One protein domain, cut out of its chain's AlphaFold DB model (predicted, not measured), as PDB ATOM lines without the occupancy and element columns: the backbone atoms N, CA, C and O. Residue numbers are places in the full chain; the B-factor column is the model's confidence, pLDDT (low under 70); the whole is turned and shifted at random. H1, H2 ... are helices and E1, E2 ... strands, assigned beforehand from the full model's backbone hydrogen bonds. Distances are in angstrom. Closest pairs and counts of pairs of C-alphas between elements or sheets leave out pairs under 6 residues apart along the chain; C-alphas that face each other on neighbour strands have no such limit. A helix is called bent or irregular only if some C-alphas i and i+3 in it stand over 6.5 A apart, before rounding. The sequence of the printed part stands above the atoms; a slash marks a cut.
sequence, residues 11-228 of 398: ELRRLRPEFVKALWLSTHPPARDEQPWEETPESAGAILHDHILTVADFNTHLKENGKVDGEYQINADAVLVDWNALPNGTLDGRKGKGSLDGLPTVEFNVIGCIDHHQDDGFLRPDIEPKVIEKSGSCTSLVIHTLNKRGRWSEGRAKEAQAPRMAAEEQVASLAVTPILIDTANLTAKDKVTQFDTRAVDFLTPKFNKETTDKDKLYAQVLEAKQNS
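This is residues 11 to 228 of the 398 residues of the protein "DHHA2 domain-containing protein" of Aspergillus pseudocaelatus (UniProt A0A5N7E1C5). What shape do these atoms make? They form two lobes: helices H2, H5, H7 and H8 packed round the long H6 with H1 and H3 to one side, and a small, strongly twisted sheet of E1 to E4 with H4 and H5 on one face. A gap parts most of the helical lobe from the sheet, bridged by H5 and by the tight link from H3 to H4. What is it made of? The 218 printed residues have eight named helices and four named strands: along the chain come four helices, then the four strands, then four more helices; the class is mixed, helices and strands, and in the branched sheet E1 and E3 are parallel, E3 and E4 parallel, and E2 and E3 antiparallel. How large is it? It is compact, with a radius of gyration of the C-alphas of 19.1 A and spans of 57 by 40 by 39 A.

Where are the first helices? H1 is residues 11 to 15, from C-alpha 11 at (-27.424, 26.581, -40.896); H2 is 17 to 27, H3 41 to 51 and H4 55 to 64. Where are the strands? E1 is residues 74 to 81, 21.0 A long, E2 97 to 100, E3 103 to 115, 22.4 A, and E4 130 to 132. Which helices follow? H5 is residues 138 to 148, H6 159 to 182, 32.5 A, H7 194 to 206, 19.5 A, and H8 214 to 228, 20.7 A, ending at C-alpha 228 (-29.217, 15.661, -35.141). H6 is irregular, with C-alphas 160 and 163 8.9 A apart, and H7 only just, with C-alphas 202 and 205 6.6 A apart.

What touches the hub, H6? H2 does, at Ser 26 and Gln 170, closest C-alphas 4.9 A; H8 at Leu 180 and Tyr 218, 6.1 A; H7, a helical hairpin with it, at Ala 172 and Leu 203, 5.3 A; and H5, also a helical hairpin with it, at Thr 139 and Ile 179, 6.3 A. H1 touches H3, closest C-alphas Arg 13 and Gly 45, 6.6 A. How is the sheet paired? Parallel to E3 are E1 on one side, N 76 to O 107 2.9 A, and E4 on the other, N 115 to O 131 2.8 A; E2, its hairpin partner, is antiparallel, N 108 to O 98 2.8 A. Which helices are on it? H4 and H5 are, on the same face, H5 across E3 at 83 degrees on the local plane. Are the helix backbones complete? Every O i to N i+4 pair is within hydrogen-bond range in H1 to H5 and H8, against 16 of 20 in H6 and 7 of 9 in H7.

How far does it reach? The C-alphas farthest apart, those of Glu 71 and Glu 210, are 56.9 A apart. Are there cuts or long links? The printed part has no cut; H2 to H3, E1 to E2, E3 to E4 and H6 to H7 are long links. Where is confidence low? The pLDDT is under 70 at residues 68 to 71, 155 and 159 to 160.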
ATOM      1  N   GLU A  11     -28.515  27.551 -40.750       93.50
ATOM      2  CA  GLU A  11     -27.424  26.581 -40.896       93.50
ATOM      3  C   GLU A  11     -26.836  26.172 -39.544       93.50
ATOM      4  O   GLU A  11     -26.663  24.979 -39.284       93.50
ATOM      5  N   LEU A  12     -26.619  27.121 -38.625       93.56
ATOM      6  CA  LEU A  12     -26.203  26.785 -37.263       93.56
ATOM      7  C   LEU A  12     -27.244  25.893 -36.568       93.56
ATOM      8  O   LEU A  12     -26.879  24.895 -35.944       93.56
ATOM      9  N   ARG A  13     -28.538  26.198 -36.726       93.75
ATOM     10  CA  ARG A  13     -29.625  25.345 -36.224       93.75
ATOM     11  C   ARG A  13     -29.554  23.940 -36.819       93.75
ATOM     12  O   ARG A  13     -29.675  22.971 -36.074       93.75
ATOM     13  N   ARG A  14     -29.393  23.812 -38.139       93.94
ATOM     14  CA  ARG A  14     -29.317  22.513 -38.827       93.94
ATOM     15  C   ARG A  14     -28.154  21.674 -38.299       93.94
ATOM     16  O   ARG A  14     -28.320  20.479 -38.077       93.94
ATOM     17  N   LEU A  15     -27.005  22.307 -38.058       92.25
ATOM     18  CA  LEU A  15     -25.791  21.641 -37.590       92.25
ATOM     19  C   LEU A  15     -25.781  21.346 -36.085       92.25
ATOM     20  O   LEU A  15     -25.063  20.439 -35.652       92.25
ATOM     21  N   ARG A  16     -26.517  22.117 -35.276       91.94
ATOM     22  CA  ARG A  16     -26.577  22.001 -33.808       91.94
ATOM     23  C   ARG A  16     -28.018  22.103 -33.287       91.94
ATOM     24  O   ARG A  16     -28.319  22.978 -32.468       91.94
ATOM     25  N   PRO A  17     -28.932  21.215 -33.714       93.94
ATOM     26  CA  PRO A  17     -30.327  21.273 -33.284       93.94
ATOM     27  C   PRO A  17     -30.480  21.020 -31.779       93.94
ATOM     28  O   PRO A  17     -31.401  21.547 -31.172       93.94
ATOM     29  N   GLU A  18     -29.559  20.292 -31.138       94.38
ATOM     30  CA  GLU A  18     -29.539  20.101 -29.685       94.38
ATOM     31  C   GLU A  18     -29.325  21.406 -28.908       94.38
ATOM     32  O   GLU A  18     -29.918  21.596 -27.848       94.38
ATOM     33  N   PHE A  19     -28.519  22.325 -29.450       93.94
ATOM     34  CA  PHE A  19     -28.312  23.646 -28.862       93.94
ATOM     35  C   PHE A  19     -29.587  24.483 -28.977       93.94
ATOM     36  O   PHE A  19     -30.018  25.091 -28.000       93.94
ATOM     37  N   VAL A  20     -30.233  24.453 -30.145       95.56
ATOM     38  CA  VAL A  20     -31.491  25.174 -30.373       95.56
ATOM     39  C   VAL A  20     -32.618  24.610 -29.520       95.56
ATOM     40  O   VAL A  20     -33.351  25.384 -28.913       95.56
ATOM     41  N   LYS A  21     -32.715  23.284 -29.393       96.75
ATOM     42  CA  LYS A  21     -33.672  22.627 -28.500       96.75
ATOM     43  C   LYS A  21     -33.458  23.058 -27.049       96.75
ATOM     44  O   LYS A  21     -34.424  23.398 -26.375       96.75
ATOM     45  N   ALA A  22     -32.210  23.072 -26.574       96.50
ATOM     46  CA  ALA A  22     -31.879  23.519 -25.222       96.50
ATOM     47  C   ALA A  22     -32.274  24.987 -24.993       96.50
ATOM     48  O   ALA A  22     -32.906  25.304 -23.987       96.50
ATOM     49  N   LEU A  23     -31.956  25.867 -25.948       95.50
ATOM     50  CA  LEU A  23     -32.326  27.278 -25.892       95.50
ATOM     51  C   LEU A  23     -33.848  27.455 -25.885       95.50
ATOM     52  O   LEU A  23     -34.377  28.180 -25.042       95.50
ATOM     53  N   TRP A  24     -34.555  26.747 -26.767       95.94
ATOM     54  CA  TRP A  24     -36.011  26.787 -26.866       95.94
ATOM     55  C   TRP A  24     -36.667  26.344 -25.559       95.94
ATOM     56  O   TRP A  24     -37.410  27.116 -24.963       95.94
ATOM     57  N   LEU A  25     -36.308  25.164 -25.044       95.25
ATOM     58  CA  LEU A  25     -36.831  24.646 -23.776       95.25
ATOM     59  C   LEU A  25     -36.514  25.555 -22.583       95.25
ATOM     60  O   LEU A  25     -37.298  25.628 -21.645       95.25
ATOM     61  N   SER A  26     -35.370  26.242 -22.606       93.88
ATOM     62  CA  SER A  26     -34.997  27.167 -21.537       93.88
ATOM     63  C   SER A  26     -35.744  28.494 -21.589       93.88
ATOM     64  O   SER A  26     -35.827  29.155 -20.566       93.88
ATOM     65  N   THR A  27     -36.291  28.877 -22.744       92.44
ATOM     66  CA  THR A  27     -36.977  30.161 -22.964       92.44
ATOM     67  C   THR A  27     -38.488  30.008 -23.136       92.44
ATOM     68  O   THR A  27     -39.174  31.003 -23.338       92.44
ATOM     69  N   HIS A  28     -39.022  28.784 -23.029       90.62
ATOM     70  CA  HIS A  28     -40.447  28.493 -23.189       90.62
ATOM     71  C   HIS A  28     -41.064  27.898 -21.911       90.62
ATOM     72  O   HIS A  28     -40.575  26.881 -21.419       90.62
ATOM     73  N   PRO A  29     -42.176  28.466 -21.396       87.00
ATOM     74  CA  PRO A  29     -42.883  29.646 -21.912       87.00
ATOM     75  C   PRO A  29     -42.042  30.938 -21.796       87.00
ATOM     76  O   PRO A  29     -41.216  31.030 -20.885       87.00
ATOM     77  N   PRO A  30     -42.244  31.923 -22.695       86.50
ATOM     78  CA  PRO A  30     -41.487  33.174 -22.683       86.50
ATOM     79  C   PRO A  30     -41.696  33.934 -21.374       86.50
ATOM     80  O   PRO A  30     -42.790  33.917 -20.794       86.50
ATOM     81  N   ALA A  31     -40.656  34.632 -20.915       83.88
ATOM     82  CA  ALA A  31     -40.797  35.545 -19.794       83.88
ATOM     83  C   ALA A  31     -41.697  36.730 -20.176       83.88
ATOM     84  O   ALA A  31     -42.005  36.995 -21.341       83.88
ATOM     85  N   ARG A  32     -42.142  37.477 -19.162       78.00
ATOM     86  CA  ARG A  32     -42.928  38.692 -19.382       78.00
ATOM     87  C   ARG A  32     -42.117  39.668 -20.245       78.00
ATOM     88  O   ARG A  32     -40.995  39.993 -19.879       78.00
ATOM     89  N   ASP A  33     -42.725  40.128 -21.337       82.06
ATOM     90  CA  ASP A  33     -42.161  41.055 -22.335       82.06
ATOM     91  C   ASP A  33     -41.166  40.434 -23.342       82.06
ATOM     92  O   ASP A  33     -40.635  41.149 -24.193       82.06
ATOM     93  N   GLU A  34     -40.966  39.112 -23.320       84.75
ATOM     94  CA  GLU A  34     -40.221  38.405 -24.367       84.75
ATOM     95  C   GLU A  34     -41.117  38.038 -25.551       84.75
ATOM     96  O   GLU A  34     -42.282  37.659 -25.388       84.75
ATOM     97  N   GLN A  35     -40.564  38.124 -26.763       85.44
ATOM     98  CA  GLN A  35     -41.251  37.617 -27.945       85.44
ATOM     99  C   GLN A  35     -41.126  36.086 -28.000       85.44
ATOM    100  O   GLN A  35     -40.004  35.575 -27.952       85.44
ATOM    101  N   PRO A  36     -42.243  35.341 -28.102       88.69
ATOM    102  CA  PRO A  36     -42.188  33.900 -28.312       88.69
ATOM    103  C   PRO A  36     -41.564  33.587 -29.672       88.69
ATOM    104  O   PRO A  36     -41.709  34.357 -30.623       88.69
ATOM    105  N   TRP A  37     -40.930  32.424 -29.779       94.56
ATOM    106  CA  TRP A  37     -40.372  31.940 -31.037       94.56
ATOM    107  C   TRP A  37     -40.566  30.430 -31.169       94.56
ATOM    108  O   TRP A  37     -40.617  29.689 -30.191       94.56
ATOM    109  N   GLU A  38     -40.708  29.949 -32.395       94.12
ATOM    110  CA  GLU A  38     -40.965  28.535 -32.650       94.12
ATOM    111  C   GLU A  38     -39.672  27.785 -32.957       94.12
ATOM    112  O   GLU A  38     -38.737  28.319 -33.552       94.12
ATOM    113  N   GLU A  39     -39.630  26.493 -32.645       92.44
ATOM    114  CA  GLU A  39     -38.489  25.633 -32.966       92.44
ATOM    115  C   GLU A  39     -38.430  25.237 -34.463       92.44
ATOM    116  O   GLU A  39     -37.998  24.142 -34.836       92.44
ATOM    117  N   THR A  40     -38.863  26.124 -35.356       91.19
ATOM    118  CA  THR A  40     -38.818  25.957 -36.814       91.19
ATOM    119  C   THR A  40     -37.504  26.497 -37.389       91.19
ATOM    120  O   THR A  40     -36.829  27.296 -36.732       91.19
ATOM    121  N   PRO A  41     -37.070  26.054 -38.584       88.81
ATOM    122  CA  PRO A  41     -35.876  26.591 -39.238       88.81
ATOM    123  C   PRO A  41     -35.887  28.112 -39.393       88.81
ATOM    124  O   PRO A  41     -34.868  28.754 -39.148       88.81
ATOM    125  N   GLU A  42     -37.036  28.680 -39.747       93.00
ATOM    126  CA  GLU A  42     -37.208  30.104 -40.017       93.00
ATOM    127  C   GLU A  42     -37.184  30.915 -38.717       93.00
ATOM    128  O   GLU A  42     -36.396  31.851 -38.587       93.00
ATOM    129  N   SER A  43     -37.998  30.527 -37.728       95.19
ATOM    130  CA  SER A  43     -38.110  31.275 -36.472       95.19
ATOM    131  C   SER A  43     -36.850  31.147 -35.618       95.19
ATOM    132  O   SER A  43     -36.338  32.154 -35.134       95.19
ATOM    133  N   ALA A  44     -36.312  29.936 -35.456       94.94
ATOM    134  CA  ALA A  44     -35.073  29.738 -34.712       94.94
ATOM    135  C   ALA A  44     -33.867  30.333 -35.453       94.94
ATOM    136  O   ALA A  44     -32.946  30.843 -34.821       94.94
ATOM    137  N   GLY A  45     -33.872  30.287 -36.790       94.94
ATOM    138  CA  GLY A  45     -32.842  30.908 -37.615       94.94
ATOM    139  C   GLY A  45     -32.751  32.417 -37.382       94.94
ATOM    140  O   GLY A  45     -31.656  32.922 -37.165       94.94
ATOM    141  N   ALA A  46     -33.881  33.124 -37.339       95.19
ATOM    142  CA  ALA A  46     -33.891  34.555 -37.026       95.19
ATOM    143  C   ALA A  46     -33.315  34.843 -35.627       95.19
ATOM    144  O   ALA A  46     -32.395  35.642 -35.492       95.19
ATOM    145  N   ILE A  47     -33.767  34.107 -34.603       94.69
ATOM    146  CA  ILE A  47     -33.276  34.264 -33.223       94.69
ATOM    147  C   ILE A  47     -31.764  34.042 -33.126       94.69
ATOM    148  O   ILE A  47     -31.062  34.806 -32.465       94.69
ATOM    149  N   LEU A  48     -31.243  33.003 -33.781       95.12
ATOM    150  CA  LEU A  48     -29.807  32.751 -33.791       95.12
ATOM    151  C   LEU A  48     -29.042  33.857 -34.517       95.12
ATOM    152  O   LEU A  48     -27.983  34.244 -34.040       95.12
ATOM    153  N   HIS A  49     -29.557  34.354 -35.640       94.88
ATOM    154  CA  HIS A  49     -28.915  35.423 -36.401       94.88
ATOM    155  C   HIS A  49     -28.831  36.737 -35.613       94.88
ATOM    156  O   HIS A  49     -27.788  37.387 -35.594       94.88
ATOM    157  N   ASP A  50     -29.900  37.090 -34.901       93.69
ATOM    158  CA  ASP A  50     -29.994  38.362 -34.181       93.69
ATOM    159  C   ASP A  50     -29.200  38.370 -32.862       93.69
ATOM    160  O   ASP A  50     -28.813  39.434 -32.367       93.69
ATOM    161  N   HIS A  51     -28.956  37.195 -32.268       92.56
ATOM    162  CA  HIS A  51     -28.420  37.088 -30.905       92.56
ATOM    163  C   HIS A  51     -27.122  36.286 -30.765       92.56
ATOM    164  O   HIS A  51     -26.496  36.345 -29.703       92.56
ATOM    165  N   ILE A  52     -26.686  35.550 -31.792       93.50
ATOM    166  CA  ILE A  52     -25.450  34.760 -31.763       93.50
ATOM    167  C   ILE A  52     -24.504  35.256 -32.851       93.50
ATOM    168  O   ILE A  52     -24.832  35.241 -34.028       93.50
ATOM    169  N   LEU A  53     -23.284  35.624 -32.455       93.31
ATOM    170  CA  LEU A  53     -22.213  35.959 -33.387       93.31
ATOM    171  C   LEU A  53     -21.283  34.756 -33.561       93.31
ATOM    172  O   LEU A  53     -20.608  34.340 -32.616       93.31
ATOM    173  N   THR A  54     -21.228  34.203 -34.769       95.06
ATOM    174  CA  THR A  54     -20.253  33.168 -35.131       95.06
ATOM    175  C   THR A  54     -18.960  33.776 -35.680       95.06
ATOM    176  O   THR A  54     -18.874  34.961 -36.006       95.06
ATOM    177  N   VAL A  55     -17.934  32.935 -35.826       94.44
ATOM    178  CA  VAL A  55     -16.682  33.287 -36.516       94.44
ATOM    179  C   VAL A  55     -16.954  33.741 -37.955       94.44
ATOM    180  O   VAL A  55     -16.383  34.738 -38.396       94.44
ATOM    181  N   ALA A  56     -17.848  33.051 -38.670       95.31
ATOM    182  CA  ALA A  56     -18.191  33.376 -40.050       95.31
ATOM    183  C   ALA A  56     -18.914  34.725 -40.160       95.31
ATOM    184  O   ALA A  56     -18.596  35.518 -41.051       95.31
ATOM    185  N   ASP A  57     -19.828  35.018 -39.229       95.06
ATOM    186  CA  ASP A  57     -20.510  36.315 -39.164       95.06
ATOM    187  C   ASP A  57     -19.505  37.437 -38.908       95.06
ATOM    188  O   ASP A  57     -19.502  38.453 -39.604       95.06
ATOM    189  N   PHE A  58     -18.591  37.234 -37.952       93.50
ATOM    190  CA  PHE A  58     -17.595  38.247 -37.631       93.50
ATOM    191  C   PHE A  58     -16.629  38.478 -38.799       93.50
ATOM    192  O   PHE A  58     -16.351  39.622 -39.151       93.50
ATOM    193  N   ASN A  59     -16.177  37.417 -39.470       92.94
ATOM    194  CA  ASN A  59     -15.347  37.532 -40.667       92.94
ATOM    195  C   ASN A  59     -16.071  38.292 -41.792       92.94
ATOM    196  O   ASN A  59     -15.481  39.151 -42.446       92.94
ATOM    197  N   THR A  60     -17.361  38.014 -41.998       93.38
ATOM    198  CA  THR A  60     -18.193  38.726 -42.983       93.38
ATOM    199  C   THR A  60     -18.277  40.214 -42.648       93.38
ATOM    200  O   THR A  60     -17.986  41.049 -43.502       93.38
ATOM    201  N   HIS A  61     -18.529  40.549 -41.382       92.19
ATOM    202  CA  HIS A  61     -18.533  41.932 -40.917       92.19
ATOM    203  C   HIS A  61     -17.183  42.635 -41.142       92.19
ATOM    204  O   HIS A  61     -17.140  43.784 -41.584       92.19
ATOM    205  N   LEU A  62     -16.057  41.963 -40.878       90.81
ATOM    206  CA  LEU A  62     -14.727  42.525 -41.144       90.81
ATOM    207  C   LEU A  62     -14.502  42.781 -42.641       90.81
ATOM    208  O   LEU A  62     -13.951  43.825 -42.996       90.81
ATOM    209  N   LYS A  63     -14.978  41.879 -43.508       89.00
ATOM    210  CA  LYS A  63     -14.926  42.025 -44.972       89.00
ATOM    211  C   LYS A  63     -15.718  43.214 -45.482       89.00
ATOM    212  O   LYS A  63     -15.178  44.016 -46.239       89.00
ATOM    213  N   GLU A  64     -16.947  43.375 -45.020       91.25
ATOM    214  CA  GLU A  64     -17.810  44.495 -45.405       91.25
ATOM    215  C   GLU A  64     -17.249  45.854 -44.964       91.25
ATOM    216  O   GLU A  64     -17.485  46.868 -45.616       91.25
ATOM    217  N   ASN A  65     -16.451  45.874 -43.892       86.38
ATOM    218  CA  ASN A  65     -15.808  47.080 -43.371       86.38
ATOM    219  C   ASN A  65     -14.368  47.292 -43.879       86.38
ATOM    220  O   ASN A  65     -13.670  48.166 -43.362       86.38
ATOM    221  N   GLY A  66     -13.896  46.502 -44.853       79.38
ATOM    222  CA  GLY A  66     -12.555  46.641 -45.435       79.38
ATOM    223  C   GLY A  66     -11.398  46.294 -44.486       79.38
ATOM    224  O   GLY A  66     -10.271  46.717 -44.716       79.38
ATOM    225  N   LYS A  67     -11.650  45.530 -43.414       74.00
ATOM    226  CA  LYS A  67     -10.663  45.151 -42.381       74.00
ATOM    227  C   LYS A  67     -10.107  43.738 -42.597       74.00
ATOM    228  O   LYS A  67     -10.110  42.914 -41.681       74.00
ATOM    229  N   VAL A  68      -9.691  43.436 -43.826       67.00
ATOM    230  CA  VAL A  68      -9.268  42.079 -44.245       67.00
ATOM    231  C   VAL A  68      -7.822  42.024 -44.722       67.00
ATOM    232  O   VAL A  68      -7.221  40.953 -44.699       67.00
ATOM    233  N   ASP A  69      -7.260  43.161 -45.130       64.38
ATOM    234  CA  ASP A  69      -5.874  43.235 -45.575       64.38
ATOM    235  C   ASP A  69      -4.933  43.306 -44.367       64.38
ATOM    236  O   ASP A  69      -5.248  43.933 -43.353       64.38
ATOM    237  N   GLY A  70      -3.757  42.676 -44.478       59.12
ATOM    238  CA  GLY A  70      -2.768  42.516 -43.399       59.12
ATOM    239  C   GLY A  70      -2.197  43.813 -42.801       59.12
ATOM    240  O   GLY A  70      -1.355  43.747 -41.911       59.12
ATOM    241  N   GLU A  71      -2.651  44.980 -43.261       65.94
ATOM    242  CA  GLU A  71      -2.399  46.273 -42.617       65.94
ATOM    243  C   GLU A  71      -3.242  46.476 -41.345       65.94
ATOM    244  O   GLU A  71      -2.860  47.258 -40.474       65.94
ATOM    245  N   TYR A  72      -4.362  45.756 -41.197       71.75
ATOM    246  CA  TYR A  72      -5.262  45.873 -40.052       71.75
ATOM    247  C   TYR A  72      -5.218  44.620 -39.182       71.75
ATOM    248  O   TYR A  72      -5.828  43.600 -39.497       71.75
ATOM    249  N   GLN A  73      -4.545  44.729 -38.038       84.44
ATOM    250  CA  GLN A  73      -4.590  43.716 -36.988       84.44
ATOM    251  C   GLN A  73      -5.492  44.186 -35.845       84.44
ATOM    252  O   GLN A  73      -5.238  45.208 -35.202       84.44
ATOM    253  N   ILE A  74      -6.559  43.435 -35.586       90.81
ATOM    254  CA  ILE A  74      -7.449  43.672 -34.450       90.81
ATOM    255  C   ILE A  74      -6.897  42.908 -33.255       90.81
ATOM    256  O   ILE A  74      -6.636  41.714 -33.348       90.81
ATOM    257  N   ASN A  75      -6.756  43.597 -32.127       92.44
ATOM    258  CA  ASN A  75      -6.455  42.968 -30.847       92.44
ATOM    259  C   ASN A  75      -7.742  42.895 -30.027       92.44
ATOM    260  O   ASN A  75      -8.395  43.921 -29.828       92.44
ATOM    261  N   ALA A  76      -8.097  41.704 -29.556       94.19
ATOM    262  CA  ALA A  76      -9.281  41.480 -28.736       94.19
ATOM    263  C   ALA A  76      -8.926  40.684 -27.482       94.19
ATOM    264  O   ALA A  76      -8.127  39.753 -27.539       94.19
ATOM    265  N   ASP A  77      -9.540  41.016 -26.353       96.75
ATOM    266  CA  ASP A  77      -9.403  40.208 -25.144       96.75
ATOM    267  C   ASP A  77     -10.433  39.073 -25.153       96.75
ATOM    268  O   ASP A  77     -11.592  39.272 -25.525       96.75
ATOM    269  N   ALA A  78     -10.019  37.878 -24.730       95.56
ATOM    270  CA  ALA A  78     -10.871  36.695 -24.695       95.56
ATOM    271  C   ALA A  78     -10.791  35.956 -23.356       95.56
ATOM    272  O   ALA A  78      -9.723  35.803 -22.755       95.56
ATOM    273  N   VAL A  79     -11.939  35.434 -22.925       96.50
ATOM    274  CA  VAL A  79     -12.023  34.396 -21.893       96.50
ATOM    275  C   VAL A  79     -12.362  33.091 -22.593       96.50
ATOM    276  O   VAL A  79     -13.394  33.002 -23.254       96.50
ATOM    277  N   LEU A  80     -11.496  32.089 -22.461       96.56
ATOM    278  CA  LEU A  80     -11.748  30.772 -23.035       96.56
ATOM    279  C   LEU A  80     -12.660  29.960 -22.109       96.56
ATOM    280  O   LEU A  80     -12.494  29.970 -20.886       96.56
ATOM    281  N   VAL A  81     -13.637  29.272 -22.695       96.06
ATOM    282  CA  VAL A  81     -14.542  28.363 -21.987       96.06
ATOM    283  C   VAL A  81     -14.584  27.048 -22.744       96.06
ATOM    284  O   VAL A  81     -14.706  27.058 -23.967       96.06
ATOM    285  N   ASP A  82     -14.467  25.941 -22.013       94.31
ATOM    286  CA  ASP A  82     -14.415  24.568 -22.536       94.31
ATOM    287  C   ASP A  82     -13.193  24.265 -23.421       94.31
ATOM    288  O   ASP A  82     -13.011  23.120 -23.814       94.31
ATOM    289  N   TRP A  83     -12.330  25.259 -23.672       90.94
ATOM    290  CA  TRP A  83     -11.012  25.168 -24.308       90.94
ATOM    291  C   TRP A  83      -9.971  25.904 -23.459       90.94
ATOM    292  O   TRP A  83     -10.283  26.921 -22.839       90.94
ATOM    293  N   ASN A  84      -8.715  25.456 -23.511       93.69
ATOM    294  CA  ASN A  84      -7.584  26.133 -22.869       93.69
ATOM    295  C   ASN A  84      -6.463  26.549 -23.841       93.69
ATOM    296  O   ASN A  84      -5.450  27.105 -23.414       93.69
ATOM    297  N   ALA A  85      -6.675  26.373 -25.148       91.69
ATOM    298  CA  ALA A  85      -5.775  26.825 -26.201       91.69
ATOM    299  C   ALA A  85      -6.542  27.384 -27.406       91.69
ATOM    300  O   ALA A  85      -7.644  26.933 -27.720       91.69
ATOM    301  N   LEU A  86      -5.953  28.374 -28.079       91.50
ATOM    302  CA  LEU A  86      -6.397  28.798 -29.409       91.50
ATOM    303  C   LEU A  86      -5.782  27.864 -30.464       91.50
ATOM    304  O   LEU A  86      -4.643  27.433 -30.275       91.50
ATOM    305  N   PRO A  87      -6.494  27.569 -31.568       86.62
ATOM    306  CA  PRO A  87      -6.011  26.645 -32.594       86.62
ATOM    307  C   PRO A  87      -4.741  27.157 -33.283       86.62
ATOM    308  O   PRO A  87      -3.836  26.376 -33.564       86.62
ATOM    309  N   ASN A  88      -4.640  28.474 -33.481       89.12
ATOM    310  CA  ASN A  88      -3.514  29.108 -34.155       89.12
ATOM    311  C   ASN A  88      -2.733  29.962 -33.151       89.12
ATOM    312  O   ASN A  88      -3.113  31.095 -32.858       89.12
ATOM    313  N   GLY A  89      -1.654  29.415 -32.587       85.12
ATOM    314  CA  GLY A  89      -0.734  30.173 -31.732       85.12
ATOM    315  C   GLY A  89       0.048  31.240 -32.510       85.12
ATOM    316  O   GLY A  89       0.100  31.223 -33.740       85.12
ATOM    317  N   THR A  90       0.685  32.177 -31.804       83.81
ATOM    318  CA  THR A  90       1.571  33.146 -32.466       83.81
ATOM    319  C   THR A  90       2.863  32.485 -32.956       83.81
ATOM    320  O   THR A  90       3.391  31.565 -32.330       83.81
ATOM    321  N   LEU A  91       3.426  33.008 -34.050       75.56
ATOM    322  CA  LEU A  91       4.681  32.515 -34.641       75.56
ATOM    323  C   LEU A  91       5.882  32.580 -33.681       75.56
ATOM    324  O   LEU A  91       6.820  31.801 -33.805       75.56
ATOM    325  N   ASP A  92       5.860  33.511 -32.729       81.06
ATOM    326  CA  ASP A  92       6.902  33.680 -31.713       81.06
ATOM    327  C   ASP A  92       6.680  32.825 -30.452       81.06
ATOM    328  O   ASP A  92       7.435  32.944 -29.486       81.06
ATOM    329  N   GLY A  93       5.655  31.965 -30.444       78.38
ATOM    330  CA  GLY A  93       5.374  31.040 -29.347       78.38
ATOM    331  C   GLY A  93       4.927  31.724 -28.053       78.38
ATOM    332  O   GLY A  93       5.048  31.142 -26.970       78.38
ATOM    333  N   ARG A  94       4.430  32.966 -28.127       86.06
ATOM    334  CA  ARG A  94       3.911  33.678 -26.955       86.06
ATOM    335  C   ARG A  94       2.669  32.972 -26.419       86.06
ATOM    336  O   ARG A  94       1.652  32.829 -27.090       86.06
ATOM    337  N   LYS A  95       2.739  32.595 -25.144       92.94
ATOM    338  CA  LYS A  95       1.614  32.003 -24.418       92.94
ATOM    339  C   LYS A  95       0.431  32.968 -24.327       92.94
ATOM    340  O   LYS A  95       0.611  34.164 -24.100       92.94
ATOM    341  N   GLY A  96      -0.778  32.421 -24.429       94.38
ATOM    342  CA  GLY A  96      -2.044  33.132 -24.262       94.38
ATOM    343  C   GLY A  96      -2.368  34.128 -25.371       94.38
ATOM    344  O   GLY A  96      -3.193  35.006 -25.138       94.38
ATOM    345  N   LYS A  97      -1.723  34.020 -26.537       95.06
ATOM    346  CA  LYS A  97      -2.000  34.824 -27.730       95.06
ATOM    347  C   LYS A  97      -2.157  33.924 -28.948       95.06
ATOM    348  O   LYS A  97      -1.415  32.955 -29.096       95.06
ATOM    349  N   GLY A  98      -3.108  34.241 -29.814       93.31
ATOM    350  CA  GLY A  98      -3.353  33.467 -31.029       93.31
ATOM    351  C   GLY A  98      -4.560  33.966 -31.810       93.31
ATOM    352  O   GLY A  98      -5.109  35.020 -31.502       93.31
ATOM    353  N   SER A  99      -4.993  33.195 -32.799       92.44
ATOM    354  CA  SER A  99      -6.160  33.489 -33.632       92.44
ATOM    355  C   SER A  99      -7.077  32.270 -33.773       92.44
ATOM    356  O   SER A  99      -6.766  31.161 -33.327       92.44
ATOM    357  N   LEU A 100      -8.247  32.499 -34.369       92.19
ATOM    358  CA  LEU A 100      -9.206  31.460 -34.735       92.19
ATOM    359  C   LEU A 100      -9.158  31.227 -36.246       92.19
ATOM    360  O   LEU A 100      -8.945  32.167 -37.016       92.19
ATOM    361  N   ASP A 101      -9.423  29.993 -36.673       89.69
ATOM    362  CA  ASP A 101      -9.687  29.703 -38.083       89.69
ATOM    363  C   ASP A 101     -10.817  30.600 -38.590       89.69
ATOM    364  O   ASP A 101     -11.796  30.825 -37.885       89.69
ATOM    365  N   GLY A 102     -10.676  31.149 -39.796       90.56
ATOM    366  CA  GLY A 102     -11.649  32.087 -40.365       90.56
ATOM    367  C   GLY A 102     -11.519  33.543 -39.890       90.56
ATOM    368  O   GLY A 102     -12.130  34.410 -40.510       90.56
ATOM    369  N   LEU A 103     -10.692  33.842 -38.879       91.62
ATOM    370  CA  LEU A 103     -10.412  35.207 -38.397       91.62
ATOM    371  C   LEU A 103      -8.898  35.507 -38.354       91.62
ATOM    372  O   LEU A 103      -8.354  35.810 -37.290       91.62
ATOM    373  N   PRO A 104      -8.190  35.453 -39.499       86.69
ATOM    374  CA  PRO A 104      -6.732  35.595 -39.530       86.69
ATOM    375  C   PRO A 104      -6.232  36.992 -39.121       86.69
ATOM    376  O   PRO A 104      -5.084  37.130 -38.714       86.69
ATOM    377  N   THR A 105      -7.077  38.024 -39.210       89.31
ATOM    378  CA  THR A 105      -6.737  39.413 -38.856       89.31
ATOM    379  C   THR A 105      -7.026  39.763 -37.392       89.31
ATOM    380  O   THR A 105      -6.763  40.890 -36.966       89.31
ATOM    381  N   VAL A 106      -7.554  38.818 -36.604       92.19
ATOM    382  CA  VAL A 106      -7.883  39.020 -35.187       92.19
ATOM    383  C   VAL A 106      -6.909  38.234 -34.312       92.19
ATOM    384  O   VAL A 106      -6.922  37.005 -34.293       92.19
ATOM    385  N   GLU A 107      -6.083  38.954 -33.554       93.50
ATOM    386  CA  GLU A 107      -5.271  38.388 -32.478       93.50
ATOM    387  C   GLU A 107      -6.036  38.496 -31.153       93.50
ATOM    388  O   GLU A 107      -6.396  39.583 -30.693       93.50
ATOM    389  N   PHE A 108      -6.270  37.351 -30.520       95.19
ATOM    390  CA  PHE A 108      -6.891  37.259 -29.211       95.19
ATOM    391  C   PHE A 108      -5.831  37.199 -28.110       95.19
ATOM    392  O   PHE A 108      -4.971  36.318 -28.104       95.19
ATOM    393  N   ASN A 109      -5.939  38.100 -27.136       96.12
ATOM    394  CA  ASN A 109      -5.240  38.040 -25.860       96.12
ATOM    395  C   ASN A 109      -6.110  37.294 -24.851       96.12
ATOM    396  O   ASN A 109      -7.157  37.780 -24.425       96.12
ATOM    397  N   VAL A 110      -5.671  36.116 -24.423       97.19
ATOM    398  CA  VAL A 110      -6.382  35.362 -23.395       97.19
ATOM    399  C   VAL A 110      -6.151  36.016 -22.034       97.19
ATOM    400  O   VAL A 110      -5.014  36.124 -21.554       97.19
ATOM    401  N   ILE A 111      -7.253  36.450 -21.423       97.56
ATOM    402  CA  ILE A 111      -7.303  37.113 -20.111       97.56
ATOM    403  C   ILE A 111      -7.989  36.259 -19.038       97.56
ATOM    404  O   ILE A 111      -7.903  36.578 -17.855       97.56
ATOM    405  N   GLY A 112      -8.611  35.141 -19.425       97.81
ATOM    406  CA  GLY A 112      -9.184  34.155 -18.511       97.81
ATOM    407  C   GLY A 112      -9.465  32.821 -19.206       97.81
ATOM    408  O   GLY A 112      -9.529  32.748 -20.429       97.81
ATOM    409  N   CYS A 113      -9.626  31.761 -18.423       98.31
ATOM    410  CA  CYS A 113      -9.926  30.414 -18.882       98.31
ATOM    411  C   CYS A 113     -10.726  29.645 -17.821       98.31
ATOM    412  O   CYS A 113     -10.364  29.656 -16.639       98.31
ATOM    413  N   ILE A 114     -11.777  28.948 -18.251       98.38
ATOM    414  CA  ILE A 114     -12.492  27.932 -17.472       98.38
ATOM    415  C   ILE A 114     -12.644  26.704 -18.367       98.38
ATOM    416  O   ILE A 114     -13.334  26.772 -19.376       98.38
ATOM    417  N   ASP A 115     -12.001  25.597 -18.019       97.50
ATOM    418  CA  ASP A 115     -11.977  24.395 -18.849       97.50
ATOM    419  C   ASP A 115     -11.879  23.118 -17.997       97.50
ATOM    420  O   ASP A 115     -11.409  23.137 -16.858       97.50
ATOM    421  N   HIS A 116     -12.342  22.004 -18.559       95.12
ATOM    422  CA  HIS A 116     -12.286  20.669 -17.970       95.12
ATOM    423  C   HIS A 116     -11.433  19.660 -18.760       95.12
ATOM    424  O   HIS A 116     -11.406  18.465 -18.437       95.12
ATOM    425  N   HIS A 117     -10.765  20.112 -19.824       90.06
ATOM    426  CA  HIS A 117      -9.793  19.320 -20.569       90.06
ATOM    427  C   HIS A 117      -8.416  19.302 -19.885       90.06
ATOM    428  O   HIS A 117      -8.192  19.928 -18.851       90.06
ATOM    429  N   GLN A 118      -7.495  18.518 -20.446       87.81
ATOM    430  CA  GLN A 118      -6.087  18.562 -20.059       87.81
ATOM    431  C   GLN A 118      -5.491  19.918 -20.461       87.81
ATOM    432  O   GLN A 118      -5.827  20.427 -21.523       87.81
ATOM    433  N   ASP A 119      -4.618  20.483 -19.622       90.12
ATOM    434  CA  ASP A 119      -3.900  21.725 -19.932       90.12
ATOM    435  C   ASP A 119      -2.924  21.498 -21.101       90.12
ATOM    436  O   ASP A 119      -1.990  20.699 -20.989       90.12
ATOM    437  N   ASP A 120      -3.135  22.220 -22.200       86.50
ATOM    438  CA  ASP A 120      -2.310  22.188 -23.409       86.50
ATOM    439  C   ASP A 120      -1.053  23.074 -23.276       86.50
ATOM    440  O   ASP A 120      -0.240  23.187 -24.193       86.50
ATOM    441  N   GLY A 121      -0.863  23.739 -22.130       90.19
ATOM    442  CA  GLY A 121       0.316  24.550 -21.832       90.19
ATOM    443  C   GLY A 121       0.340  25.912 -22.531       90.19
ATOM    444  O   GLY A 121       1.344  26.630 -22.421       90.19
ATOM    445  N   PHE A 122      -0.753  26.284 -23.205       92.56
ATOM    446  CA  PHE A 122      -0.906  27.522 -23.972       92.56
ATOM    447  C   PHE A 122      -1.080  28.764 -23.091       92.56
ATOM    448  O   PHE A 122      -0.616  29.845 -23.445       92.56
ATOM    449  N   LEU A 123      -1.736  28.641 -21.937       95.44
ATOM    450  CA  LEU A 123      -2.156  29.784 -21.122       95.44
ATOM    451  C   LEU A 123      -1.002  30.470 -20.381       95.44
ATOM    452  O   LEU A 123      -0.080  29.827 -19.867       95.44
ATOM    453  N   ARG A 124      -1.119  31.790 -20.201       95.06
ATOM    454  CA  ARG A 124      -0.246  32.547 -19.290       95.06
ATOM    455  C   ARG A 124      -0.590  32.249 -17.817       95.06
ATOM    456  O   ARG A 124      -1.689  31.769 -17.519       95.06
ATOM    457  N   PRO A 125       0.348  32.444 -16.874       92.00
ATOM    458  CA  PRO A 125       0.089  32.210 -15.453       92.00
ATOM    459  C   PRO A 125      -0.761  33.303 -14.784       92.00
ATOM    460  O   PRO A 125      -1.382  33.017 -13.770       92.00
ATOM    461  N   ASP A 126      -0.804  34.515 -15.341       94.38
ATOM    462  CA  ASP A 126      -1.397  35.729 -14.752       94.38
ATOM    463  C   ASP A 126      -2.863  35.993 -15.145       94.38
ATOM    464  O   ASP A 126      -3.416  37.030 -14.792       94.38
ATOM    465  N   ILE A 127      -3.500  35.086 -15.891       96.31
ATOM    466  CA  ILE A 127      -4.892  35.259 -16.333       96.31
ATOM    467  C   ILE A 127      -5.883  34.990 -15.190       96.31
ATOM    468  O   ILE A 127      -5.650  34.116 -14.353       96.31
ATOM    469  N   GLU A 128      -7.032  35.669 -15.192       95.31
ATOM    470  CA  GLU A 128      -8.060  35.489 -14.164       95.31
ATOM    471  C   GLU A 128      -9.497  35.535 -14.726       95.31
ATOM    472  O   GLU A 128      -9.944  36.563 -15.233       95.31
ATOM    473  N   PRO A 129     -10.320  34.486 -14.529       96.00
ATOM    474  CA  PRO A 129     -10.018  33.259 -13.792       96.00
ATOM    475  C   PRO A 129      -9.074  32.351 -14.590       96.00
ATOM    476  O   PRO A 129      -9.088  32.387 -15.812       96.00
ATOM    477  N   LYS A 130      -8.294  31.510 -13.905       96.94
ATOM    478  CA  LYS A 130      -7.602  30.366 -14.507       96.94
ATOM    479  C   LYS A 130      -8.078  29.098 -13.812       96.94
ATOM    480  O   LYS A 130      -7.594  28.767 -12.734       96.94
ATOM    481  N   VAL A 131      -9.073  28.434 -14.391       97.50
ATOM    482  CA  VAL A 131      -9.663  27.203 -13.857       97.50
ATOM    483  C   VAL A 131      -9.504  26.116 -14.908       97.50
ATOM    484  O   VAL A 131     -10.177  26.155 -15.931       97.50
ATOM    485  N   ILE A 132      -8.603  25.168 -14.658       97.00
ATOM    486  CA  ILE A 132      -8.487  23.927 -15.428       97.00
ATOM    487  C   ILE A 132      -8.608  22.792 -14.424       97.00
ATOM    488  O   ILE A 132      -7.674  22.526 -13.672       97.00
ATOM    489  N   GLU A 133      -9.785  22.183 -14.358       96.50
ATOM    490  CA  GLU A 133     -10.123  21.207 -13.323       96.50
ATOM    491  C   GLU A 133     -10.915  20.051 -13.918       96.50
ATOM    492  O   GLU A 133     -11.765  20.237 -14.786       96.50
ATOM    493  N   LYS A 134     -10.705  18.832 -13.417       94.94
ATOM    494  CA  LYS A 134     -11.505  17.695 -13.880       94.94
ATOM    495  C   LYS A 134     -12.972  17.900 -13.483       94.94
ATOM    496  O   LYS A 134     -13.291  17.993 -12.298       94.94
ATOM    497  N   SER A 135     -13.865  17.892 -14.470       96.62
ATOM    498  CA  SER A 135     -15.317  17.958 -14.279       96.62
ATOM    499  C   SER A 135     -16.053  17.207 -15.390       96.62
ATOM    500  O   SER A 135     -15.510  17.045 -16.485       96.62
ATOM    501  N   GLY A 136     -17.273  16.735 -15.129       94.88
ATOM    502  CA  GLY A 136     -18.113  16.097 -16.137       94.88
ATOM    503  C   GLY A 136     -18.488  17.067 -17.256       94.88
ATOM    504  O   GLY A 136     -18.340  16.718 -18.425       94.88
ATOM    505  N   SER A 137     -18.859  18.299 -16.896       97.12
ATOM    506  CA  SER A 137     -19.138  19.397 -17.829       97.12
ATOM    507  C   SER A 137     -18.367  20.660 -17.455       97.12
ATOM    508  O   SER A 137     -18.314  21.043 -16.285       97.12
ATOM    509  N   CYS A 138     -17.834  21.378 -18.446       97.88
ATOM    510  CA  CYS A 138     -17.222  22.687 -18.212       97.88
ATOM    511  C   CYS A 138     -18.226  23.695 -17.615       97.88
ATOM    512  O   CYS A 138     -17.850  24.569 -16.830       97.88
ATOM    513  N   THR A 139     -19.524  23.543 -17.905       98.19
ATOM    514  CA  THR A 139     -20.574  24.411 -17.345       98.19
ATOM    515  C   THR A 139     -20.612  24.342 -15.817       98.19
ATOM    516  O   THR A 139     -20.767  25.369 -15.159       98.19
ATOM    517  N   SER A 140     -20.357  23.172 -15.226       98.56
ATOM    518  CA  SER A 140     -20.253  22.996 -13.774       98.56
ATOM    519  C   SER A 140     -19.167  23.890 -13.157       98.56
ATOM    520  O   SER A 140     -19.368  24.492 -12.097       98.56
ATOM    521  N   LEU A 141     -18.028  24.041 -13.843       98.56
ATOM    522  CA  LEU A 141     -16.927  24.915 -13.424       98.56
ATOM    523  C   LEU A 141     -17.260  26.399 -13.609       98.56
ATOM    524  O   LEU A 141     -16.880  27.220 -12.769       98.56
ATOM    525  N   VAL A 142     -18.002  26.749 -14.665       98.19
ATOM    526  CA  VAL A 142     -18.512  28.113 -14.874       98.19
ATOM    527  C   VAL A 142     -19.430  28.509 -13.716       98.19
ATOM    528  O   VAL A 142     -19.202  29.544 -13.088       98.19
ATOM    529  N   ILE A 143     -20.398  27.656 -13.357       97.62
ATOM    530  CA  ILE A 143     -21.301  27.883 -12.217       97.62
ATOM    531  C   ILE A 143     -20.521  28.021 -10.911       97.62
ATOM    532  O   ILE A 143     -20.724  28.986 -10.169       97.62
ATOM    533  N   HIS A 144     -19.583  27.108 -10.650       96.81
ATOM    534  CA  HIS A 144     -18.729  27.179  -9.466       96.81
ATOM    535  C   HIS A 144     -17.958  28.507  -9.391       96.81
ATOM    536  O   HIS A 144     -17.912  29.145  -8.337       96.81
ATOM    537  N   THR A 145     -17.393  28.958 -10.513       97.00
ATOM    538  CA  THR A 145     -16.611  30.198 -10.595       97.00
ATOM    539  C   THR A 145     -17.478  31.437 -10.378       97.00
ATOM    540  O   THR A 145     -17.083  32.342  -9.637       97.00
ATOM    541  N   LEU A 146     -18.668  31.484 -10.982       95.62
ATOM    542  CA  LEU A 146     -19.614  32.589 -10.812       95.62
ATOM    543  C   LEU A 146     -20.126  32.683  -9.370       95.62
ATOM    544  O   LEU A 146     -20.155  33.784  -8.815       95.62
ATOM    545  N   ASN A 147     -20.464  31.551  -8.743       92.44
ATOM    546  CA  ASN A 147     -20.872  31.506  -7.337       92.44
ATOM    547  C   ASN A 147     -19.718  31.963  -6.422       92.44
ATOM    548  O   ASN A 147     -19.882  32.923  -5.669       92.44
ATOM    549  N   LYS A 148     -18.512  31.392  -6.570       93.12
ATOM    550  CA  LYS A 148     -17.329  31.759  -5.764       93.12
ATOM    551  C   LYS A 148     -16.991  33.255  -5.837       93.12
ATOM    552  O   LYS A 148     -16.472  33.817  -4.877       93.12
ATOM    553  N   ARG A 149     -17.279  33.908  -6.968       93.44
ATOM    554  CA  ARG A 149     -17.075  35.352  -7.181       93.44
ATOM    555  C   ARG A 149     -18.259  36.224  -6.735       93.44
ATOM    556  O   ARG A 149     -18.231  37.430  -6.970       93.44
ATOM    557  N   GLY A 150     -19.307  35.643  -6.152       91.38
ATOM    558  CA  GLY A 150     -20.524  36.352  -5.752       91.38
ATOM    559  C   GLY A 150     -21.307  36.940  -6.932       91.38
ATOM    560  O   GLY A 150     -22.030  37.919  -6.763       91.38
ATOM    561  N   ARG A 151     -21.132  36.391  -8.144       90.62
ATOM    562  CA  ARG A 151     -21.784  36.867  -9.378       90.62
ATOM    563  C   ARG A 151     -23.106  36.166  -9.665       90.62
ATOM    564  O   ARG A 151     -23.930  36.729 -10.376       90.62
ATOM    565  N   TRP A 152     -23.324  34.988  -9.083       89.31
ATOM    566  CA  TRP A 152     -24.610  34.296  -9.107       89.31
ATOM    567  C   TRP A 152     -25.011  33.928  -7.682       89.31
ATOM    568  O   TRP A 152     -24.372  33.092  -7.046       89.31
ATOM    569  N   SER A 153     -26.043  34.593  -7.162       81.88
ATOM    570  CA  SER A 153     -26.522  34.388  -5.795       81.88
ATOM    571  C   SER A 153     -27.201  33.031  -5.607       81.88
ATOM    572  O   SER A 153     -27.893  32.530  -6.498       81.88
ATOM    573  N   GLU A 154     -27.052  32.475  -4.408       75.81
ATOM    574  CA  GLU A 154     -27.824  31.323  -3.948       75.81
ATOM    575  C   GLU A 154     -29.308  31.675  -3.762       75.81
ATOM    576  O   GLU A 154     -29.666  32.817  -3.462       75.81
ATOM    577  N   GLY A 155     -30.173  30.672  -3.929       69.38
ATOM    578  CA  GLY A 155     -31.626  30.814  -3.801       69.38
ATOM    579  C   GLY A 155     -32.318  31.338  -5.063       69.38
ATOM    580  O   GLY A 155     -31.671  31.696  -6.043       69.38
ATOM    581  N   ARG A 156     -33.652  31.333  -5.049       73.25
ATOM    582  CA  ARG A 156     -34.504  31.852  -6.130       73.25
ATOM    583  C   ARG A 156     -34.833  33.322  -5.862       73.25
ATOM    584  O   ARG A 156     -35.097  33.684  -4.710       73.25
ATOM    585  N   ALA A 157     -34.845  34.168  -6.893       76.31
ATOM    586  CA  ALA A 157     -35.361  35.529  -6.762       76.31
ATOM    587  C   ALA A 157     -36.795  35.530  -6.190       76.31
ATOM    588  O   ALA A 157     -37.593  34.629  -6.446       76.31
ATOM    589  N   LYS A 158     -37.126  36.541  -5.378       75.81
ATOM    590  CA  LYS A 158     -38.445  36.649  -4.728       75.81
ATOM    591  C   LYS A 158     -39.532  37.012  -5.745       75.81
ATOM    592  O   LYS A 158     -39.246  37.717  -6.705       75.81
ATOM    593  N   GLU A 159     -40.787  36.644  -5.474       67.19
ATOM    594  CA  GLU A 159     -41.971  36.984  -6.301       67.19
ATOM    595  C   GLU A 159     -42.114  38.476  -6.607       67.19
ATOM    596  O   GLU A 159     -42.471  38.852  -7.720       67.19
ATOM    597  N   ALA A 160     -41.714  39.342  -5.674       69.88
ATOM    598  CA  ALA A 160     -41.657  40.789  -5.892       69.88
ATOM    599  C   ALA A 160     -40.670  41.226  -7.005       69.88
ATOM    600  O   ALA A 160     -40.671  42.386  -7.403       69.88
ATOM    601  N   GLN A 161     -39.820  40.319  -7.499       75.50
ATOM    602  CA  GLN A 161     -38.863  40.502  -8.595       75.50
ATOM    603  C   GLN A 161     -39.186  39.550  -9.760       75.50
ATOM    604  O   GLN A 161     -38.285  38.927 -10.320       75.50
ATOM    605  N   ALA A 162     -40.468  39.424 -10.123       75.81
ATOM    606  CA  ALA A 162     -40.945  38.463 -11.123       75.81
ATOM    607  C   ALA A 162     -40.143  38.434 -12.448       75.81
ATOM    608  O   ALA A 162     -39.775  37.333 -12.856       75.81
ATOM    609  N   PRO A 163     -39.767  39.569 -13.087       78.50
ATOM    610  CA  PRO A 163     -38.961  39.525 -14.315       78.50
ATOM    611  C   PRO A 163     -37.573  38.908 -14.099       78.50
ATOM    612  O   PRO A 163     -37.114  38.087 -14.884       78.50
ATOM    613  N   ARG A 164     -36.918  39.250 -12.981       82.75
ATOM    614  CA  ARG A 164     -35.612  38.689 -12.614       82.75
ATOM    615  C   ARG A 164     -35.710  37.200 -12.295       82.75
ATOM    616  O   ARG A 164     -34.783  36.462 -12.594       82.75
ATOM    617  N   MET A 165     -36.808  36.775 -11.674       85.19
ATOM    618  CA  MET A 165     -37.046  35.367 -11.374       85.19
ATOM    619  C   MET A 165     -37.198  34.538 -12.647       85.19
ATOM    620  O   MET A 165     -36.582  33.484 -12.738       85.19
ATOM    621  N   ALA A 166     -37.966  35.033 -13.622       86.44
ATOM    622  CA  ALA A 166     -38.130  34.367 -14.908       86.44
ATOM    623  C   ALA A 166     -36.786  34.252 -15.646       86.44
ATOM    624  O   ALA A 166     -36.380  33.150 -15.994       86.44
ATOM    625  N   ALA A 167     -36.033  35.350 -15.770       88.50
ATOM    626  CA  ALA A 167     -34.713  35.321 -16.404       88.50
ATOM    627  C   ALA A 167     -33.722  34.388 -15.674       88.50
ATOM    628  O   ALA A 167     -32.968  33.651 -16.304       88.50
ATOM    629  N   GLU A 168     -33.723  34.384 -14.335       90.19
ATOM    630  CA  GLU A 168     -32.877  33.479 -13.548       90.19
ATOM    631  C   GLU A 168     -33.241  32.007 -13.780       90.19
ATOM    632  O   GLU A 168     -32.349  31.161 -13.862       90.19
ATOM    633  N   GLU A 169     -34.530  31.702 -13.905       91.69
ATOM    634  CA  GLU A 169     -35.007  30.362 -14.220       91.69
ATOM    635  C   GLU A 169     -34.573  29.915 -15.621       91.69
ATOM    636  O   GLU A 169     -34.041  28.813 -15.760       91.69
ATOM    637  N   GLN A 170     -34.723  30.773 -16.634       93.50
ATOM    638  CA  GLN A 170     -34.314  30.467 -18.008       93.50
ATOM    639  C   GLN A 170     -32.807  30.200 -18.095       93.50
ATOM    640  O   GLN A 170     -32.380  29.170 -18.617       93.50
ATOM    641  N   VAL A 171     -31.982  31.074 -17.503       93.69
ATOM    642  CA  VAL A 171     -30.522  30.893 -17.483       93.69
ATOM    643  C   VAL A 171     -30.136  29.647 -16.682       93.69
ATOM    644  O   VAL A 171     -29.221  28.925 -17.080       93.69
ATOM    645  N   ALA A 172     -30.835  29.339 -15.584       95.38
ATOM    646  CA  ALA A 172     -30.579  28.119 -14.824       95.38
ATOM    647  C   ALA A 172     -30.948  26.849 -15.609       95.38
ATOM    648  O   ALA A 172     -30.206  25.866 -15.562       95.38
ATOM    649  N   SER A 173     -32.067  26.873 -16.337       95.75
ATOM    650  CA  SER A 173     -32.520  25.787 -17.215       95.75
ATOM    651  C   SER A 173     -31.526  25.557 -18.359       95.75
ATOM    652  O   SER A 173     -31.069  24.434 -18.594       95.75
ATOM    653  N   LEU A 174     -31.076  26.638 -19.004       96.50
ATOM    654  CA  LEU A 174     -30.061  26.565 -20.049       96.50
ATOM    655  C   LEU A 174     -28.731  26.022 -19.510       96.50
ATOM    656  O   LEU A 174     -28.117  25.172 -20.150       96.50
ATOM    657  N   ALA A 175     -28.302  26.461 -18.323       97.19
ATOM    658  CA  ALA A 175     -27.040  26.043 -17.717       97.19
ATOM    659  C   ALA A 175     -27.052  24.595 -17.197       97.19
ATOM    660  O   ALA A 175     -26.013  23.936 -17.226       97.19
ATOM    661  N   VAL A 176     -28.192  24.068 -16.727       97.50
ATOM    662  CA  VAL A 176     -28.244  22.675 -16.248       97.50
ATOM    663  C   VAL A 176     -28.131  21.692 -17.410       97.50
ATOM    664  O   VAL A 176     -27.504  20.645 -17.276       97.50
ATOM    665  N   THR A 177     -28.712  22.035 -18.561       97.44
ATOM    666  CA  THR A 177     -28.803  21.169 -19.740       97.44
ATOM    667  C   THR A 177     -27.465  20.546 -20.168       97.44
ATOM    668  O   THR A 177     -27.393  19.316 -20.216       97.44
ATOM    669  N   PRO A 178     -26.384  21.308 -20.443       96.88
ATOM    670  CA  PRO A 178     -25.095  20.723 -20.821       96.88
ATOM    671  C   PRO A 178     -24.512  19.833 -19.717       96.88
ATOM    672  O   PRO A 178     -23.954  18.783 -20.023       96.88
ATOM    673  N   ILE A 179     -24.721  20.170 -18.437       98.12
ATOM    674  CA  ILE A 179     -24.284  19.327 -17.312       98.12
ATOM    675  C   ILE A 179     -24.963  17.959 -17.389       98.12
ATOM    676  O   ILE A 179     -24.291  16.933 -17.302       98.12
ATOM    677  N   LEU A 180     -26.281  17.926 -17.602       97.38
ATOM    678  CA  LEU A 180     -27.028  16.674 -17.733       97.38
ATOM    679  C   LEU A 180     -26.604  15.894 -18.984       97.38
ATOM    680  O   LEU A 180     -26.409  14.684 -18.906       97.38
ATOM    681  N   ILE A 181     -26.410  16.558 -20.125       95.12
ATOM    682  CA  ILE A 181     -26.005  15.896 -21.374       95.12
ATOM    683  C   ILE A 181     -24.599  15.288 -21.276       95.12
ATOM    684  O   ILE A 181     -24.401  14.144 -21.689       95.12
ATOM    685  N   ASP A 182     -23.629  15.999 -20.702       93.81
ATOM    686  CA  ASP A 182     -22.242  15.526 -20.615       93.81
ATOM    687  C   ASP A 182     -22.066  14.392 -19.592       93.81
ATOM    688  O   ASP A 182     -21.222  13.500 -19.761       93.81
ATOM    689  N   THR A 183     -22.895  14.402 -18.544       94.50
ATOM    690  CA  THR A 183     -22.858  13.437 -17.432       94.50
ATOM    691  C   THR A 183     -23.866  12.292 -17.553       94.50
ATOM    692  O   THR A 183     -23.958  11.470 -16.639       94.50
ATOM    693  N   ALA A 184     -24.612  12.219 -18.662       92.00
ATOM    694  CA  ALA A 184     -25.719  11.280 -18.857       92.00
ATOM    695  C   ALA A 184     -26.726  11.327 -17.689       92.00
ATOM    696  O   ALA A 184     -26.955  10.334 -17.000       92.00
ATOM    697  N   ASN A 185     -27.267  12.514 -17.414       95.69
ATOM    698  CA  ASN A 185     -28.142  12.818 -16.280       95.69
ATOM    699  C   ASN A 185     -27.536  12.388 -14.928       95.69
ATOM    700  O   ASN A 185     -28.192  11.744 -14.111       95.69
ATOM    701  N   LEU A 186     -26.252  12.703 -14.714       96.25
ATOM    702  CA  LEU A 186     -25.459  12.321 -13.537       96.25
ATOM    703  C   LEU A 186     -25.284  10.803 -13.315       96.25
ATOM    704  O   LEU A 186     -24.842  10.386 -12.242       96.25
ATOM    705  N   THR A 187     -25.585   9.958 -14.306       92.75
ATOM    706  CA  THR A 187     -25.438   8.495 -14.178       92.75
ATOM    707  C   THR A 187     -24.052   7.982 -14.580       92.75
ATOM    708  O   THR A 187     -23.645   6.906 -14.131       92.75
ATOM    709  N   ALA A 188     -23.281   8.754 -15.356       88.06
ATOM    710  CA  ALA A 188     -21.920   8.403 -15.770       88.06
ATOM    711  C   ALA A 188     -20.909   8.594 -14.622       88.06
ATOM    712  O   ALA A 188     -20.177   9.584 -14.567       88.06
ATOM    713  N   LYS A 189     -20.883   7.647 -13.673       87.25
ATOM    714  CA  LYS A 189     -20.104   7.719 -12.416       87.25
ATOM    715  C   LYS A 189     -18.606   7.997 -12.602       87.25
ATOM    716  O   LYS A 189     -17.979   8.548 -11.707       87.25
ATOM    717  N   ASP A 190     -18.031   7.605 -13.732       83.19
ATOM    718  CA  ASP A 190     -16.624   7.815 -14.089       83.19
ATOM    719  C   ASP A 190     -16.314   9.258 -14.538       83.19
ATOM    720  O   ASP A 190     -15.168   9.715 -14.430       83.19
ATOM    721  N   LYS A 191     -17.335   9.977 -15.018       86.69
ATOM    722  CA  LYS A 191     -17.257  11.377 -15.461       86.69
ATOM    723  C   LYS A 191     -17.714  12.361 -14.396       86.69
ATOM    724  O   LYS A 191     -17.137  13.438 -14.288       86.69
ATOM    725  N   VAL A 192     -18.762  12.007 -13.651       95.31
ATOM    726  CA  VAL A 192     -19.399  12.886 -12.666       95.31
ATOM    727  C   VAL A 192     -18.420  13.237 -11.551       95.31
ATOM    728  O   VAL A 192     -17.784  12.373 -10.950       95.31
ATOM    729  N   THR A 193     -18.334  14.526 -11.245       97.56
ATOM    730  CA  THR A 193     -17.530  15.074 -10.152       97.56
ATOM    731  C   THR A 193     -18.405  15.842  -9.165       97.56
ATOM    732  O   THR A 193     -19.571  16.134  -9.431       97.56
ATOM    733  N   GLN A 194     -17.822  16.243  -8.030       97.62
ATOM    734  CA  GLN A 194     -18.508  17.109  -7.065       97.62
ATOM    735  C   GLN A 194     -18.925  18.466  -7.654       97.62
ATOM    736  O   GLN A 194     -19.804  19.117  -7.099       97.62
ATOM    737  N   PHE A 195     -18.272  18.931  -8.726       98.31
ATOM    738  CA  PHE A 195     -18.651  20.181  -9.380       98.31
ATOM    739  C   PHE A 195     -19.998  20.030 -10.083       98.31
ATOM    740  O   PHE A 195     -20.830  20.923  -9.979       98.31
ATOM    741  N   ASP A 196     -20.228  18.886 -10.732       98.50
ATOM    742  CA  ASP A 196     -21.457  18.610 -11.475       98.50
ATOM    743  C   ASP A 196     -22.654  18.476 -10.533       98.50
ATOM    744  O   ASP A 196     -23.670  19.142 -10.727       98.50
ATOM    745  N   THR A 197     -22.516  17.687  -9.462       98.06
ATOM    746  CA  THR A 197     -23.597  17.516  -8.480       98.06
ATOM    747  C   THR A 197     -23.931  18.831  -7.781       98.06
ATOM    748  O   THR A 197     -25.095  19.221  -7.750       98.06
ATOM    749  N   ARG A 198     -22.922  19.587  -7.322       97.44
ATOM    750  CA  ARG A 198     -23.141  20.899  -6.685       97.44
ATOM    751  C   ARG A 198     -23.751  21.926  -7.633       97.44
ATOM    752  O   ARG A 198     -24.541  22.751  -7.187       97.44
ATOM    753  N   ALA A 199     -23.384  21.915  -8.914       97.81
ATOM    754  CA  ALA A 199     -23.974  22.820  -9.891       97.81
ATOM    755  C   ALA A 199     -25.457  22.493 -10.118       97.81
ATOM    756  O   ALA A 199     -26.285  23.401 -10.087       97.81
ATOM    757  N   VAL A 200     -25.824  21.215 -10.256       97.12
ATOM    758  CA  VAL A 200     -27.235  20.804 -10.364       97.12
ATOM    759  C   VAL A 200     -28.019  21.157  -9.092       97.12
ATOM    760  O   VAL A 200     -29.113  21.720  -9.188       97.12
ATOM    761  N   ASP A 201     -27.446  20.928  -7.906       95.75
ATOM    762  CA  ASP A 201     -28.052  21.306  -6.619       95.75
ATOM    763  C   ASP A 201     -28.223  22.827  -6.472       95.75
ATOM    764  O   ASP A 201     -29.168  23.293  -5.839       95.75
ATOM    765  N   PHE A 202     -27.333  23.618  -7.077       95.31
ATOM    766  CA  PHE A 202     -27.413  25.079  -7.086       95.31
ATOM    767  C   PHE A 202     -28.459  25.615  -8.078       95.31
ATOM    768  O   PHE A 202     -29.125  26.615  -7.798       95.31
ATOM    769  N   LEU A 203     -28.598  24.977  -9.245       95.88
ATOM    770  CA  LEU A 203     -29.459  25.443 -10.336       95.88
ATOM    771  C   LEU A 203     -30.920  25.014 -10.162       95.88
ATOM    772  O   LEU A 203     -31.822  25.832 -10.329       95.88
ATOM    773  N   THR A 204     -31.169  23.759  -9.789       93.50
ATOM    774  CA  THR A 204     -32.532  23.198  -9.725       93.50
ATOM    775  C   THR A 204     -33.492  23.910  -8.757       93.50
ATOM    776  O   THR A 204     -34.676  23.996  -9.086       93.50
ATOM    777  N   PRO A 205     -33.067  24.509  -7.620       92.12
ATOM    778  CA  PRO A 205     -33.964  25.298  -6.770       92.12
ATOM    779  C   PRO A 205     -34.504  26.574  -7.431       92.12
ATOM    780  O   PRO A 205     -35.430  27.186  -6.898       92.12
ATOM    781  N   LYS A 206     -33.921  27.002  -8.559       91.44
ATOM    782  CA  LYS A 206     -34.349  28.190  -9.313       91.44
ATOM    783  C   LYS A 206     -35.508  27.884 -10.267       91.44
ATOM    784  O   LYS A 206     -36.168  28.817 -10.714       91.44
ATOM    785  N   PHE A 207     -35.781  26.605 -10.533       90.88
ATOM    786  CA  PHE A 207     -36.844  26.172 -11.437       90.88
ATOM    787  C   PHE A 207     -38.229  26.406 -10.840       90.88
ATOM    788  O   PHE A 207     -38.469  26.178  -9.649       90.88
ATOM    789  N   ASN A 208     -39.178  26.780 -11.692       86.94
ATOM    790  CA  ASN A 208     -40.583  26.599 -11.417       86.94
ATOM    791  C   ASN A 208     -40.918  25.117 -11.601       86.94
ATOM    792  O   ASN A 208     -40.933  24.595 -12.713       86.94
ATOM    793  N   LYS A 209     -41.212  24.437 -10.492       82.25
ATOM    794  CA  LYS A 209     -41.519  23.000 -10.478       82.25
ATOM    795  C   LYS A 209     -42.780  22.632 -11.267       82.25
ATOM    796  O   LYS A 209     -42.973  21.458 -11.561       82.25
ATOM    797  N   GLU A 210     -43.639  23.601 -11.579       82.88
ATOM    798  CA  GLU A 210     -44.842  23.376 -12.385       82.88
ATOM    799  C   GLU A 210     -44.532  23.289 -13.885       82.88
ATOM    800  O   GLU A 210     -45.236  22.591 -14.613       82.88
ATOM    801  N   THR A 211     -43.480  23.970 -14.351       82.25
ATOM    802  CA  THR A 211     -43.164  24.104 -15.784       82.25
ATOM    803  C   THR A 211     -41.856  23.434 -16.184       82.25
ATOM    804  O   THR A 211     -41.749  22.931 -17.300       82.25
ATOM    805  N   THR A 212     -40.876  23.384 -15.281       86.81
ATOM    806  CA  THR A 212     -39.512  22.957 -15.589       86.81
ATOM    807  C   THR A 212     -39.173  21.665 -14.847       86.81
ATOM    808  O   THR A 212     -39.070  21.628 -13.621       86.81
ATOM    809  N   ASP A 213     -38.953  20.597 -15.614       91.62
ATOM    810  CA  ASP A 213     -38.552  19.270 -15.140       91.62
ATOM    811  C   ASP A 213     -37.199  18.907 -15.765       91.62
ATOM    812  O   ASP A 213     -37.072  18.818 -16.989       91.62
ATOM    813  N   LYS A 214     -36.178  18.690 -14.926       93.38
ATOM    814  CA  LYS A 214     -34.808  18.432 -15.395       93.38
ATOM    815  C   LYS A 214     -34.688  17.151 -16.224       93.38
ATOM    816  O   LYS A 214     -33.872  17.100 -17.140       93.38
ATOM    817  N   ASP A 215     -35.470  16.121 -15.904       93.81
ATOM    818  CA  ASP A 215     -35.378  14.826 -16.574       93.81
ATOM    819  C   ASP A 215     -36.059  14.908 -17.945       93.81
ATOM    820  O   ASP A 215     -35.540  14.369 -18.924       93.81
ATOM    821  N   LYS A 216     -37.146  15.686 -18.058       94.44
ATOM    822  CA  LYS A 216     -37.745  16.031 -19.360       94.44
ATOM    823  C   LYS A 216     -36.841  16.917 -20.214       94.44
ATOM    824  O   LYS A 216     -36.806  16.720 -21.429       94.44
ATOM    825  N   LEU A 217     -36.132  17.878 -19.613       94.56
ATOM    826  CA  LEU A 217     -35.132  18.692 -20.318       94.56
ATOM    827  C   LEU A 217     -34.035  17.798 -20.902       94.56
ATOM    828  O   LEU A 217     -33.767  17.849 -22.101       94.56
ATOM    829  N   TYR A 218     -33.451  16.933 -20.069       96.06
ATOM    830  CA  TYR A 218     -32.431  15.979 -20.496       96.06
ATOM    831  C   TYR A 218     -32.922  15.086 -21.638       96.06
ATOM    832  O   TYR A 218     -32.245  14.998 -22.660       96.06
ATOM    833  N   ALA A 219     -34.095  14.462 -21.492       95.50
ATOM    834  CA  ALA A 219     -34.624  13.532 -22.486       95.50
ATOM    835  C   ALA A 219     -34.830  14.197 -23.858       95.50
ATOM    836  O   ALA A 219     -34.365  13.672 -24.865       95.50
ATOM    837  N   GLN A 220     -35.453  15.379 -23.899       96.75
ATOM    838  CA  GLN A 220     -35.738  16.077 -25.158       96.75
ATOM    839  C   GLN A 220     -34.475  16.608 -25.847       96.75
ATOM    840  O   GLN A 220     -34.368  16.573 -27.073       96.75
ATOM    841  N   VAL A 221     -33.498  17.101 -25.079       96.50
ATOM    842  CA  VAL A 221     -32.223  17.563 -25.651       96.50
ATOM    843  C   VAL A 221     -31.371  16.379 -26.102       96.50
ATOM    844  O   VAL A 221     -30.721  16.459 -27.144       96.50
ATOM    845  N   LEU A 222     -31.394  15.264 -25.367       92.69
ATOM    846  CA  LEU A 222     -30.734  14.028 -25.779       92.69
ATOM    847  C   LEU A 222     -31.337  13.488 -27.079       92.69
ATOM    848  O   LEU A 222     -30.582  13.138 -27.981       92.69
ATOM    849  N   GLU A 223     -32.663  13.478 -27.199       92.56
ATOM    850  CA  GLU A 223     -33.363  13.086 -28.425       92.56
ATOM    851  C   GLU A 223     -32.949  13.980 -29.603       92.56
ATOM    852  O   GLU A 223     -32.528  13.477 -30.646       92.56
ATOM    853  N   ALA A 224     -32.958  15.307 -29.422       94.31
ATOM    854  CA  ALA A 224     -32.481  16.242 -30.440       94.31
ATOM    855  C   ALA A 224     -31.013  15.974 -30.815       94.31
ATOM    856  O   ALA A 224     -30.666  15.964 -31.996       94.31
ATOM    857  N   LYS A 225     -30.152  15.682 -29.832       91.12
ATOM    858  CA  LYS A 225     -28.748  15.318 -30.056       91.12
ATOM    859  C   LYS A 225     -28.609  13.998 -30.807       91.12
ATOM    860  O   LYS A 225     -27.752  13.901 -31.673       91.12
ATOM    861  N   GLN A 226     -29.420  12.989 -30.533       87.25
ATOM    862  CA  GLN A 226     -29.361  11.708 -31.240       87.25
ATOM    863  C   GLN A 226     -29.860  11.840 -32.688       87.25
ATOM    864  O   GLN A 226     -29.210  11.351 -33.614       87.25
ATOM    865  N   ASN A 227     -30.961  12.562 -32.898       90.56
ATOM    866  CA  ASN A 227     -31.577  12.777 -34.216       90.56
ATOM    867  C   ASN A 227     -30.845  13.837 -35.051       90.56
ATOM    868  O   ASN A 227     -31.027  13.950 -36.255       90.56
ATOM    869  N   SER A 228     -29.949  14.607 -34.443       90.38
ATOM    870  CA  SER A 228     -29.217  15.661 -35.141       90.38
ATOM    871  C   SER A 228     -28.395  15.175 -36.342       90.38
ATOM    872  O   SER A 228     -28.193  15.946 -37.274       90.38
TER     873      SER A 228